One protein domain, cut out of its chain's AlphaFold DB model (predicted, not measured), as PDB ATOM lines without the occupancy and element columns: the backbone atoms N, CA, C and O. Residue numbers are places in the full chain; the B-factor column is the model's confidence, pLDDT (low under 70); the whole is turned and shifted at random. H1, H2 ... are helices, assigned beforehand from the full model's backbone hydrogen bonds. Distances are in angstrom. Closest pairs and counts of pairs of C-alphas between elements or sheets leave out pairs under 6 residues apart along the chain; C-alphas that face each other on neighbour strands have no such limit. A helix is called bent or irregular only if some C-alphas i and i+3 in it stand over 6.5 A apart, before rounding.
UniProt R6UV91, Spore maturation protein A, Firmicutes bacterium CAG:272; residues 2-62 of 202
ATOM      1  N   ALA A   2     -50.949  36.870   8.290       66.19
ATOM      2  CA  ALA A   2     -50.049  36.714   7.137       66.19
ATOM      3  C   ALA A   2     -49.416  35.313   6.992       66.19
ATOM      4  O   ALA A   2     -49.501  34.716   5.928       66.19
ATOM      5  N   VAL A   3     -48.887  34.734   8.077       80.12
ATOM      6  CA  VAL A   3     -48.252  33.397   8.050       80.12
ATOM      7  C   VAL A   3     -49.215  32.295   7.589       80.12
ATOM      8  O   VAL A   3     -48.822  31.394   6.857       80.12
ATOM      9  N   ARG A   4     -50.499  32.390   7.965       84.62
ATOM     10  CA  ARG A   4     -51.526  31.426   7.542       84.62
ATOM     11  C   ARG A   4     -51.787  31.507   6.039       84.62
ATOM     12  O   ARG A   4     -51.914  30.477   5.393       84.62
ATOM     13  N   ILE A   5     -51.828  32.719   5.488       86.56
ATOM     14  CA  ILE A   5     -52.071  32.955   4.059       86.56
ATOM     15  C   ILE A   5     -50.880  32.458   3.232       86.56
ATOM     16  O   ILE A   5     -51.072  31.709   2.277       86.56
ATOM     17  N   SER A   6     -49.651  32.789   3.638       85.00
ATOM     18  CA  SER A   6     -48.441  32.300   2.968       85.00
ATOM     19  C   SER A   6     -48.343  30.773   3.003       85.00
ATOM     20  O   SER A   6     -47.998  30.160   1.998       85.00
ATOM     21  N   GLY A   7     -48.711  30.149   4.128       88.69
ATOM     22  CA  GLY A   7     -48.751  28.691   4.250       88.69
ATOM     23  C   GLY A   7     -49.727  28.034   3.269       88.69
ATOM     24  O   GLY A   7     -49.375  27.041   2.638       88.69
ATOM     25  N   ILE A   8     -50.915  28.619   3.077       91.69
ATOM     26  CA  ILE A   8     -51.903  28.130   2.103       91.69
ATOM     27  C   ILE A   8     -51.353  28.225   0.673       91.69
ATOM     28  O   ILE A   8     -51.460  27.262  -0.082       91.69
ATOM     29  N   ILE A   9     -50.716  29.342   0.308       90.12
ATOM     30  CA  ILE A   9     -50.136  29.537  -1.034       90.12
ATOM     31  C   ILE A   9     -49.043  28.497  -1.318       90.12
ATOM     32  O   ILE A   9     -49.011  27.918  -2.406       90.12
ATOM     33  N   ILE A  10     -48.176  28.228  -0.337       89.81
ATOM     34  CA  ILE A  10     -47.104  27.231  -0.459       89.81
ATOM     35  C   ILE A  10     -47.701  25.830  -0.620       89.81
ATOM     36  O   ILE A  10     -47.310  25.108  -1.534       89.81
ATOM     37  N   ALA A  11     -48.681  25.464   0.213       90.50
ATOM     38  CA  ALA A  11     -49.332  24.157   0.150       90.50
ATOM     39  C   ALA A  11     -50.021  23.922  -1.203       90.50
ATOM     40  O   ALA A  11     -49.815  22.881  -1.821       90.50
ATOM     41  N   VAL A  12     -50.776  24.906  -1.702       91.38
ATOM     42  CA  VAL A  12     -51.436  24.824  -3.016       91.38
ATOM     43  C   VAL A  12     -50.412  24.693  -4.143       91.38
ATOM     44  O   VAL A  12     -50.573  23.840  -5.012       91.38
ATOM     45  N   SER A  13     -49.332  25.479  -4.106       86.81
ATOM     46  CA  SER A  13     -48.251  25.408  -5.102       86.81
ATOM     47  C   SER A  13     -47.587  24.028  -5.132       86.81
ATOM     48  O   SER A  13     -47.318  23.492  -6.205       86.81
ATOM     49  N   PHE A  14     -47.362  23.429  -3.960       89.94
ATOM     50  CA  PHE A  14     -46.735  22.115  -3.833       89.94
ATOM     51  C   PHE A  14     -47.655  20.991  -4.326       89.94
ATOM     52  O   PHE A  14     -47.229  20.132  -5.092       89.94
ATOM     53  N   VAL A  15     -48.935  21.033  -3.944       91.62
ATOM     54  CA  VAL A  15     -49.954  20.081  -4.408       91.62
ATOM     55  C   VAL A  15     -50.111  20.157  -5.930       91.62
ATOM     56  O   VAL A  15     -50.105  19.129  -6.601       91.62
ATOM     57  N   PHE A  16     -50.180  21.364  -6.496       89.56
ATOM     58  CA  PHE A  16     -50.294  21.554  -7.943       89.56
ATOM     59  C   PHE A  16     -49.063  21.048  -8.705       89.56
ATOM     60  O   PHE A  16     -49.205  20.413  -9.753       89.56
ATOM     61  N   ALA A  17     -47.859  21.282  -8.174       88.38
ATOM     62  CA  ALA A  17     -46.628  20.764  -8.760       88.38
ATOM     63  C   ALA A  17     -46.593  19.228  -8.738       88.38
ATOM     64  O   ALA A  17     -46.248  18.631  -9.758       88.38
ATOM     65  N   LEU A  18     -47.020  18.607  -7.625       89.38
ATOM     66  CA  LEU A  18     -47.112  17.149  -7.476       89.38
ATOM     67  C   LEU A  18     -48.046  16.531  -8.516       89.38
ATOM     68  O   LEU A  18     -47.654  15.584  -9.194       89.38
ATOM     69  N   PHE A  19     -49.245  17.094  -8.693       89.31
ATOM     70  CA  PHE A  19     -50.200  16.610  -9.695       89.31
ATOM     71  C   PHE A  19     -49.760  16.883 -11.141       89.31
ATOM     72  O   PHE A  19     -50.058  16.085 -12.023       89.31
ATOM     73  N   SER A  20     -49.036  17.978 -11.392       85.44
ATOM     74  CA  SER A  20     -48.570  18.344 -12.740       85.44
ATOM     75  C   SER A  20     -47.227  17.706 -13.124       85.44
ATOM     76  O   SER A  20     -46.748  17.929 -14.234       85.44
ATOM     77  N   GLY A  21     -46.575  16.969 -12.217       85.75
ATOM     78  CA  GLY A  21     -45.255  16.366 -12.445       85.75
ATOM     79  C   GLY A  21     -44.088  17.366 -12.524       85.75
ATOM     80  O   GLY A  21     -42.966  16.968 -12.820       85.75
ATOM     81  N   ASN A  22     -44.313  18.656 -12.247       87.81
ATOM     82  CA  ASN A  22     -43.355  19.734 -12.521       87.81
ATOM     83  C   ASN A  22     -42.611  20.224 -11.260       87.81
ATOM     84  O   ASN A  22     -42.535  21.421 -10.973       87.81
ATOM     85  N   MET A  23     -42.074  19.281 -10.477       86.19
ATOM     86  CA  MET A  23     -41.349  19.560  -9.223       86.19
ATOM     87  C   MET A  23     -40.080  20.383  -9.452       86.19
ATOM     88  O   MET A  23     -39.758  21.254  -8.647       86.19
ATOM     89  N   THR A  24     -39.386  20.150 -10.566       87.19
ATOM     90  CA  THR A  24     -38.160  20.878 -10.912       87.19
ATOM     91  C   THR A  24     -38.438  22.363 -11.146       87.19
ATOM     92  O   THR A  24     -37.730  23.200 -10.586       87.19
ATOM     93  N   ALA A  25     -39.510  22.711 -11.869       86.81
ATOM     94  CA  ALA A  25     -39.885  24.112 -12.061       86.81
ATOM     95  C   ALA A  25     -40.307  24.789 -10.750       86.81
ATOM     96  O   ALA A  25     -40.046  25.977 -10.574       86.81
ATOM     97  N   LEU A  26     -40.920  24.058  -9.808       87.00
ATOM     98  CA  LEU A  26     -41.244  24.600  -8.484       87.00
ATOM     99  C   LEU A  26     -39.971  24.981  -7.710       87.00
ATOM    100  O   LEU A  26     -39.888  26.084  -7.165       87.00
ATOM    101  N   SER A  27     -38.971  24.097  -7.679       87.44
ATOM    102  CA  SER A  27     -37.688  24.366  -7.020       87.44
ATOM    103  C   SER A  27     -36.924  25.514  -7.688       87.44
ATOM    104  O   SER A  27     -36.411  26.396  -6.998       87.44
ATOM    105  N   GLU A  28     -36.896  25.560  -9.019       90.50
ATOM    106  CA  GLU A  28     -36.248  26.637  -9.773       90.50
ATOM    107  C   GLU A  28     -36.965  27.986  -9.589       90.50
ATOM    108  O   GLU A  28     -36.326  29.025  -9.392       90.50
ATOM    109  N   ALA A  29     -38.301  27.990  -9.559       88.38
ATOM    110  CA  ALA A  29     -39.097  29.176  -9.255       88.38
ATOM    111  C   ALA A  29     -38.825  29.701  -7.836       88.38
ATOM    112  O   ALA A  29     -38.728  30.916  -7.648       88.38
ATOM    113  N   ALA A  30     -38.655  28.810  -6.853       88.56
ATOM    114  CA  ALA A  30     -38.313  29.190  -5.483       88.56
ATOM    115  C   ALA A  30     -36.923  29.847  -5.405       88.56
ATOM    116  O   ALA A  30     -36.790  30.946  -4.864       88.56
ATOM    117  N   VAL A  31     -35.901  29.232  -6.011       91.88
ATOM    118  CA  VAL A  31     -34.524  29.761  -6.009       91.88
ATOM    119  C   VAL A  31     -34.415  31.065  -6.809       91.88
ATOM    120  O   VAL A  31     -33.847  32.049  -6.327       91.88
ATOM    121  N   SER A  32     -35.011  31.128  -8.003       92.06
ATOM    122  CA  SER A  32     -35.054  32.358  -8.811       92.06
ATOM    123  C   SER A  32     -35.867  33.470  -8.139       92.06
ATOM    124  O   SER A  32     -35.575  34.654  -8.316       92.06
ATOM    125  N   GLY A  33     -36.887  33.114  -7.353       88.75
ATOM    126  CA  GLY A  33     -37.632  34.034  -6.498       88.75
ATOM    127  C   GLY A  33     -36.726  34.732  -5.484       88.75
ATOM    128  O   GLY A  33     -36.774  35.957  -5.384       88.75
ATOM    129  N   CYS A  34     -35.842  33.988  -4.809       90.81
ATOM    130  CA  CYS A  34     -34.873  34.549  -3.862       90.81
ATOM    131  C   CYS A  34     -33.938  35.570  -4.526       90.81
ATOM    132  O   CYS A  34     -33.767  36.674  -4.010       90.81
ATOM    133  N   SER A  35     -33.372  35.241  -5.692       91.00
ATOM    134  CA  SER A  35     -32.485  36.160  -6.420       91.00
ATOM    135  C   SER A  35     -33.218  37.438  -6.846       91.00
ATOM    136  O   SER A  35     -32.767  38.543  -6.539       91.00
ATOM    137  N   ARG A  36     -34.410  37.302  -7.445       87.12
ATOM    138  CA  ARG A  36     -35.255  38.446  -7.824       87.12
ATOM    139  C   ARG A  36     -35.635  39.309  -6.625       87.12
ATOM    140  O   ARG A  36     -35.639  40.531  -6.746       87.12
ATOM    141  N   ALA A  37     -35.926  38.697  -5.478       86.06
ATOM    142  CA  ALA A  37     -36.240  39.420  -4.253       86.06
ATOM    143  C   ALA A  37     -35.054  40.271  -3.777       86.06
ATOM    144  O   ALA A  37     -35.253  41.430  -3.412       86.06
ATOM    145  N   VAL A  38     -33.824  39.746  -3.828       93.56
ATOM    146  CA  VAL A  38     -32.613  40.505  -3.472       93.56
ATOM    147  C   VAL A  38     -32.394  41.671  -4.433       93.56
ATOM    148  O   VAL A  38     -32.213  42.802  -3.978       93.56
ATOM    149  N   THR A  39     -32.465  41.430  -5.746       87.38
ATOM    150  CA  THR A  39     -32.320  42.488  -6.759       87.38
ATOM    151  C   THR A  39     -33.362  43.585  -6.560       87.38
ATOM    152  O   THR A  39     -33.009  44.759  -6.485       87.38
ATOM    153  N   LEU A  40     -34.632  43.205  -6.391       79.81
ATOM    154  CA  LEU A  40     -35.722  44.141  -6.136       79.81
ATOM    155  C   LEU A  40     -35.480  44.947  -4.856       79.81
ATOM    156  O   LEU A  40     -35.619  46.167  -4.867       79.81
ATOM    157  N   THR A  41     -35.081  44.287  -3.769       81.88
ATOM    158  CA  THR A  41     -34.834  44.946  -2.480       81.88
ATOM    159  C   THR A  41     -33.698  45.962  -2.585       81.88
ATOM    160  O   THR A  41     -33.855  47.086  -2.116       81.88
ATOM    161  N   MET A  42     -32.589  45.626  -3.251       85.00
ATOM    162  CA  MET A  42     -31.478  46.561  -3.459       85.00
ATOM    163  C   MET A  42     -31.877  47.759  -4.325       85.00
ATOM    164  O   MET A  42     -31.556  48.900  -3.980       85.00
ATOM    165  N   SER A  43     -32.626  47.530  -5.408       75.12
ATOM    166  CA  SER A  43     -33.151  48.613  -6.247       75.12
ATOM    167  C   SER A  43     -34.094  49.533  -5.471       75.12
ATOM    168  O   SER A  43     -33.988  50.758  -5.581       75.12
ATOM    169  N   LEU A  44     -34.985  48.961  -4.654       74.19
ATOM    170  CA  LEU A  44     -35.886  49.730  -3.804       74.19
ATOM    171  C   LEU A  44     -35.098  50.535  -2.768       74.19
ATOM    172  O   LEU A  44     -35.284  51.741  -2.710       74.19
ATOM    173  N   ILE A  45     -34.174  49.929  -2.015       79.19
ATOM    174  CA  ILE A  45     -33.378  50.634  -0.992       79.19
ATOM    175  C   ILE A  45     -32.638  51.835  -1.586       79.19
ATOM    176  O   ILE A  45     -32.730  52.933  -1.037       79.19
ATOM    177  N   GLY A  46     -31.943  51.665  -2.715       77.25
ATOM    178  CA  GLY A  46     -31.207  52.765  -3.349       77.25
ATOM    179  C   GLY A  46     -32.120  53.939  -3.711       77.25
ATOM    180  O   GLY A  46     -31.830  55.093  -3.387       77.25
ATOM    181  N   MET A  47     -33.274  53.634  -4.307       69.62
ATOM    182  CA  MET A  47     -34.273  54.637  -4.665       69.62
ATOM    183  C   MET A  47     -34.897  55.302  -3.422       69.62
ATOM    184  O   MET A  47     -35.040  56.523  -3.391       69.62
ATOM    185  N   MET A  48     -35.220  54.534  -2.378       68.31
ATOM    186  CA  MET A  48     -35.763  55.039  -1.108       68.31
ATOM    187  C   MET A  48     -34.798  55.999  -0.417       68.31
ATOM    188  O   MET A  48     -35.218  57.064   0.033       68.31
ATOM    189  N   CYS A  49     -33.514  55.637  -0.340       75.56
ATOM    190  CA  CYS A  49     -32.473  56.456   0.277       75.56
ATOM    191  C   CYS A  49     -32.316  57.798  -0.447       75.56
ATOM    192  O   CYS A  49     -32.298  58.840   0.209       75.56
ATOM    193  N   LEU A  50     -32.273  57.781  -1.785       78.50
ATOM    194  CA  LEU A  50     -32.196  58.994  -2.602       78.50
ATOM    195  C   LEU A  50     -33.383  59.920  -2.326       78.50
ATOM    196  O   LEU A  50     -33.207  61.079  -1.951       78.50
ATOM    197  N   TRP A  51     -34.600  59.399  -2.471       71.62
ATOM    198  CA  TRP A  51     -35.810  60.203  -2.337       71.62
ATOM    199  C   TRP A  51     -36.053  60.687  -0.909       71.62
ATOM    200  O   TRP A  51     -36.455  61.832  -0.714       71.62
ATOM    201  N   SER A  52     -35.752  59.863   0.096       70.94
ATOM    202  CA  SER A  52     -35.820  60.275   1.503       70.94
ATOM    203  C   SER A  52     -34.813  61.387   1.807       70.94
ATOM    204  O   SER A  52     -35.126  62.309   2.558       70.94
ATOM    205  N   GLY A  53     -33.620  61.339   1.203       77.19
ATOM    206  CA  GLY A  53     -32.626  62.409   1.285       77.19
ATOM    207  C   GLY A  53     -33.124  63.718   0.671       77.19
ATOM    208  O   GLY A  53     -33.088  64.756   1.330       77.19
ATOM    209  N   VAL A  54     -33.660  63.664  -0.554       78.44
ATOM    210  CA  VAL A  54     -34.236  64.833  -1.244       78.44
ATOM    211  C   VAL A  54     -35.389  65.441  -0.441       78.44
ATOM    212  O   VAL A  54     -35.416  66.656  -0.243       78.44
ATOM    213  N   MET A  55     -36.302  64.618   0.087       74.06
ATOM    214  CA  MET A  55     -37.421  65.098   0.907       74.06
ATOM    215  C   MET A  55     -36.950  65.750   2.209       74.06
ATOM    216  O   MET A  55     -37.453  66.814   2.555       74.06
ATOM    217  N   ARG A  56     -35.937  65.192   2.885       74.81
ATOM    218  CA  ARG A  56     -35.325  65.824   4.069       74.81
ATOM    219  C   ARG A  56     -34.690  67.175   3.749       74.81
ATOM    220  O   ARG A  56     -34.747  68.089   4.568       74.81
ATOM    221  N   CYS A  57     -34.078  67.324   2.575       82.00
ATOM    222  CA  CYS A  57     -33.572  68.619   2.125       82.00
ATOM    223  C   CYS A  57     -34.721  69.608   1.874       82.00
ATOM    224  O   CYS A  57     -34.655  70.738   2.346       82.00
ATOM    225  N   ALA A  58     -35.787  69.183   1.187       76.31
ATOM    226  CA  ALA A  58     -36.964  70.016   0.925       76.31
ATOM    227  C   ALA A  58     -37.678  70.458   2.216       76.31
ATOM    228  O   ALA A  58     -38.119  71.603   2.320       76.31
ATOM    229  N   GLU A  59     -37.746  69.573   3.212       73.31
ATOM    230  CA  GLU A  59     -38.252  69.858   4.556       73.31
ATOM    231  C   GLU A  59     -37.394  70.918   5.260       73.31
ATOM    232  O   GLU A  59     -37.913  71.949   5.676       73.31
ATOM    233  N   LYS A  60     -36.065  70.740   5.301       79.56
ATOM    234  CA  LYS A  60     -35.138  71.715   5.907       79.56
ATOM    235  C   LYS A  60     -35.162  73.090   5.235       79.56
ATOM    236  O   LYS A  60     -34.874  74.088   5.886       79.56
ATOM    237  N   LEU A  61     -35.482  73.144   3.943       83.00
ATOM    238  CA  LEU A  61     -35.634  74.388   3.185       83.00
ATOM    239  C   LEU A  61     -37.013  75.051   3.385       83.00
ATOM    240  O   LEU A  61     -37.264  76.114   2.817       83.00
ATOM    241  N   GLY A  62     -37.923  74.436   4.152       76.25
ATOM    242  CA  GLY A  62     -39.288  74.927   4.370       76.25
ATOM    243  C   GLY A  62     -40.181  74.838   3.127       76.25
ATOM    244  O   GLY A  62     -41.235  75.473   3.066       76.25
TER     245      GLY A  62
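AT A GLANCE: This is residues 2 to 62 of the 202 residues of the protein "Spore maturation protein A" of Firmicutes bacterium CAG:272 (UniProt R6UV91). Two helices meet near their ends at a tight turn and open from there as a lopsided V: a short arm, H1, folds back beside the beginning of a much longer one, H2, which makes the length of the whole. Residues 2 to 12, which belong to H1, stand free, and so do residues 28 to 62, of which 28 to 60 belong to H2. The printed part has 61 residues with two named helices, in the order H1, H2, and no named strand, and its class is all helix. It is extended, with a radius of gyration of the C-alphas of 19.4 A and spans of 61 by 23 by 12 A.

IN THESE COORDINATES: H1 holds residues 2 to 20 and measures 27.1 A from C-alpha 2 at (-50.049, 36.714, 7.137) to C-alpha 20 at (-48.570, 18.344, -12.740). Gly 21 and Asn 22 form a tight link. H2 holds residues 23 to 60 and measures 54.7 A, ending with C-alpha 60 at (-35.138, 71.715, 5.907).

HOW THE PARTS SIT: H1 and H2 form a helical hairpin. They touch with 4 pairs of C-alphas within 8 A; the closest are those of Ala 17 and Met 23, 5.4 A apart. H1 touches with residues 13 to 17 alone, and H2 with residues 23 to 26 alone. The two run opposite ways at a shallow tilt of 33 degrees, only just short of steep, and their centres are 24.5 A apart. In H1 and H2 every O i to N i+4 pair is within hydrogen-bond range. Neither helix is bent.

THE WHOLE: The two C-alphas farthest apart are those of Gly 21 and Gly 62, at 61.2 A, while the C-alphas of Ala 2 and Gly 62 are 39.8 A apart. The printed part has no cut and no long link. The mean pLDDT of the printed part is 83.6, and residue 2 and residues 47 to 48 are under 70.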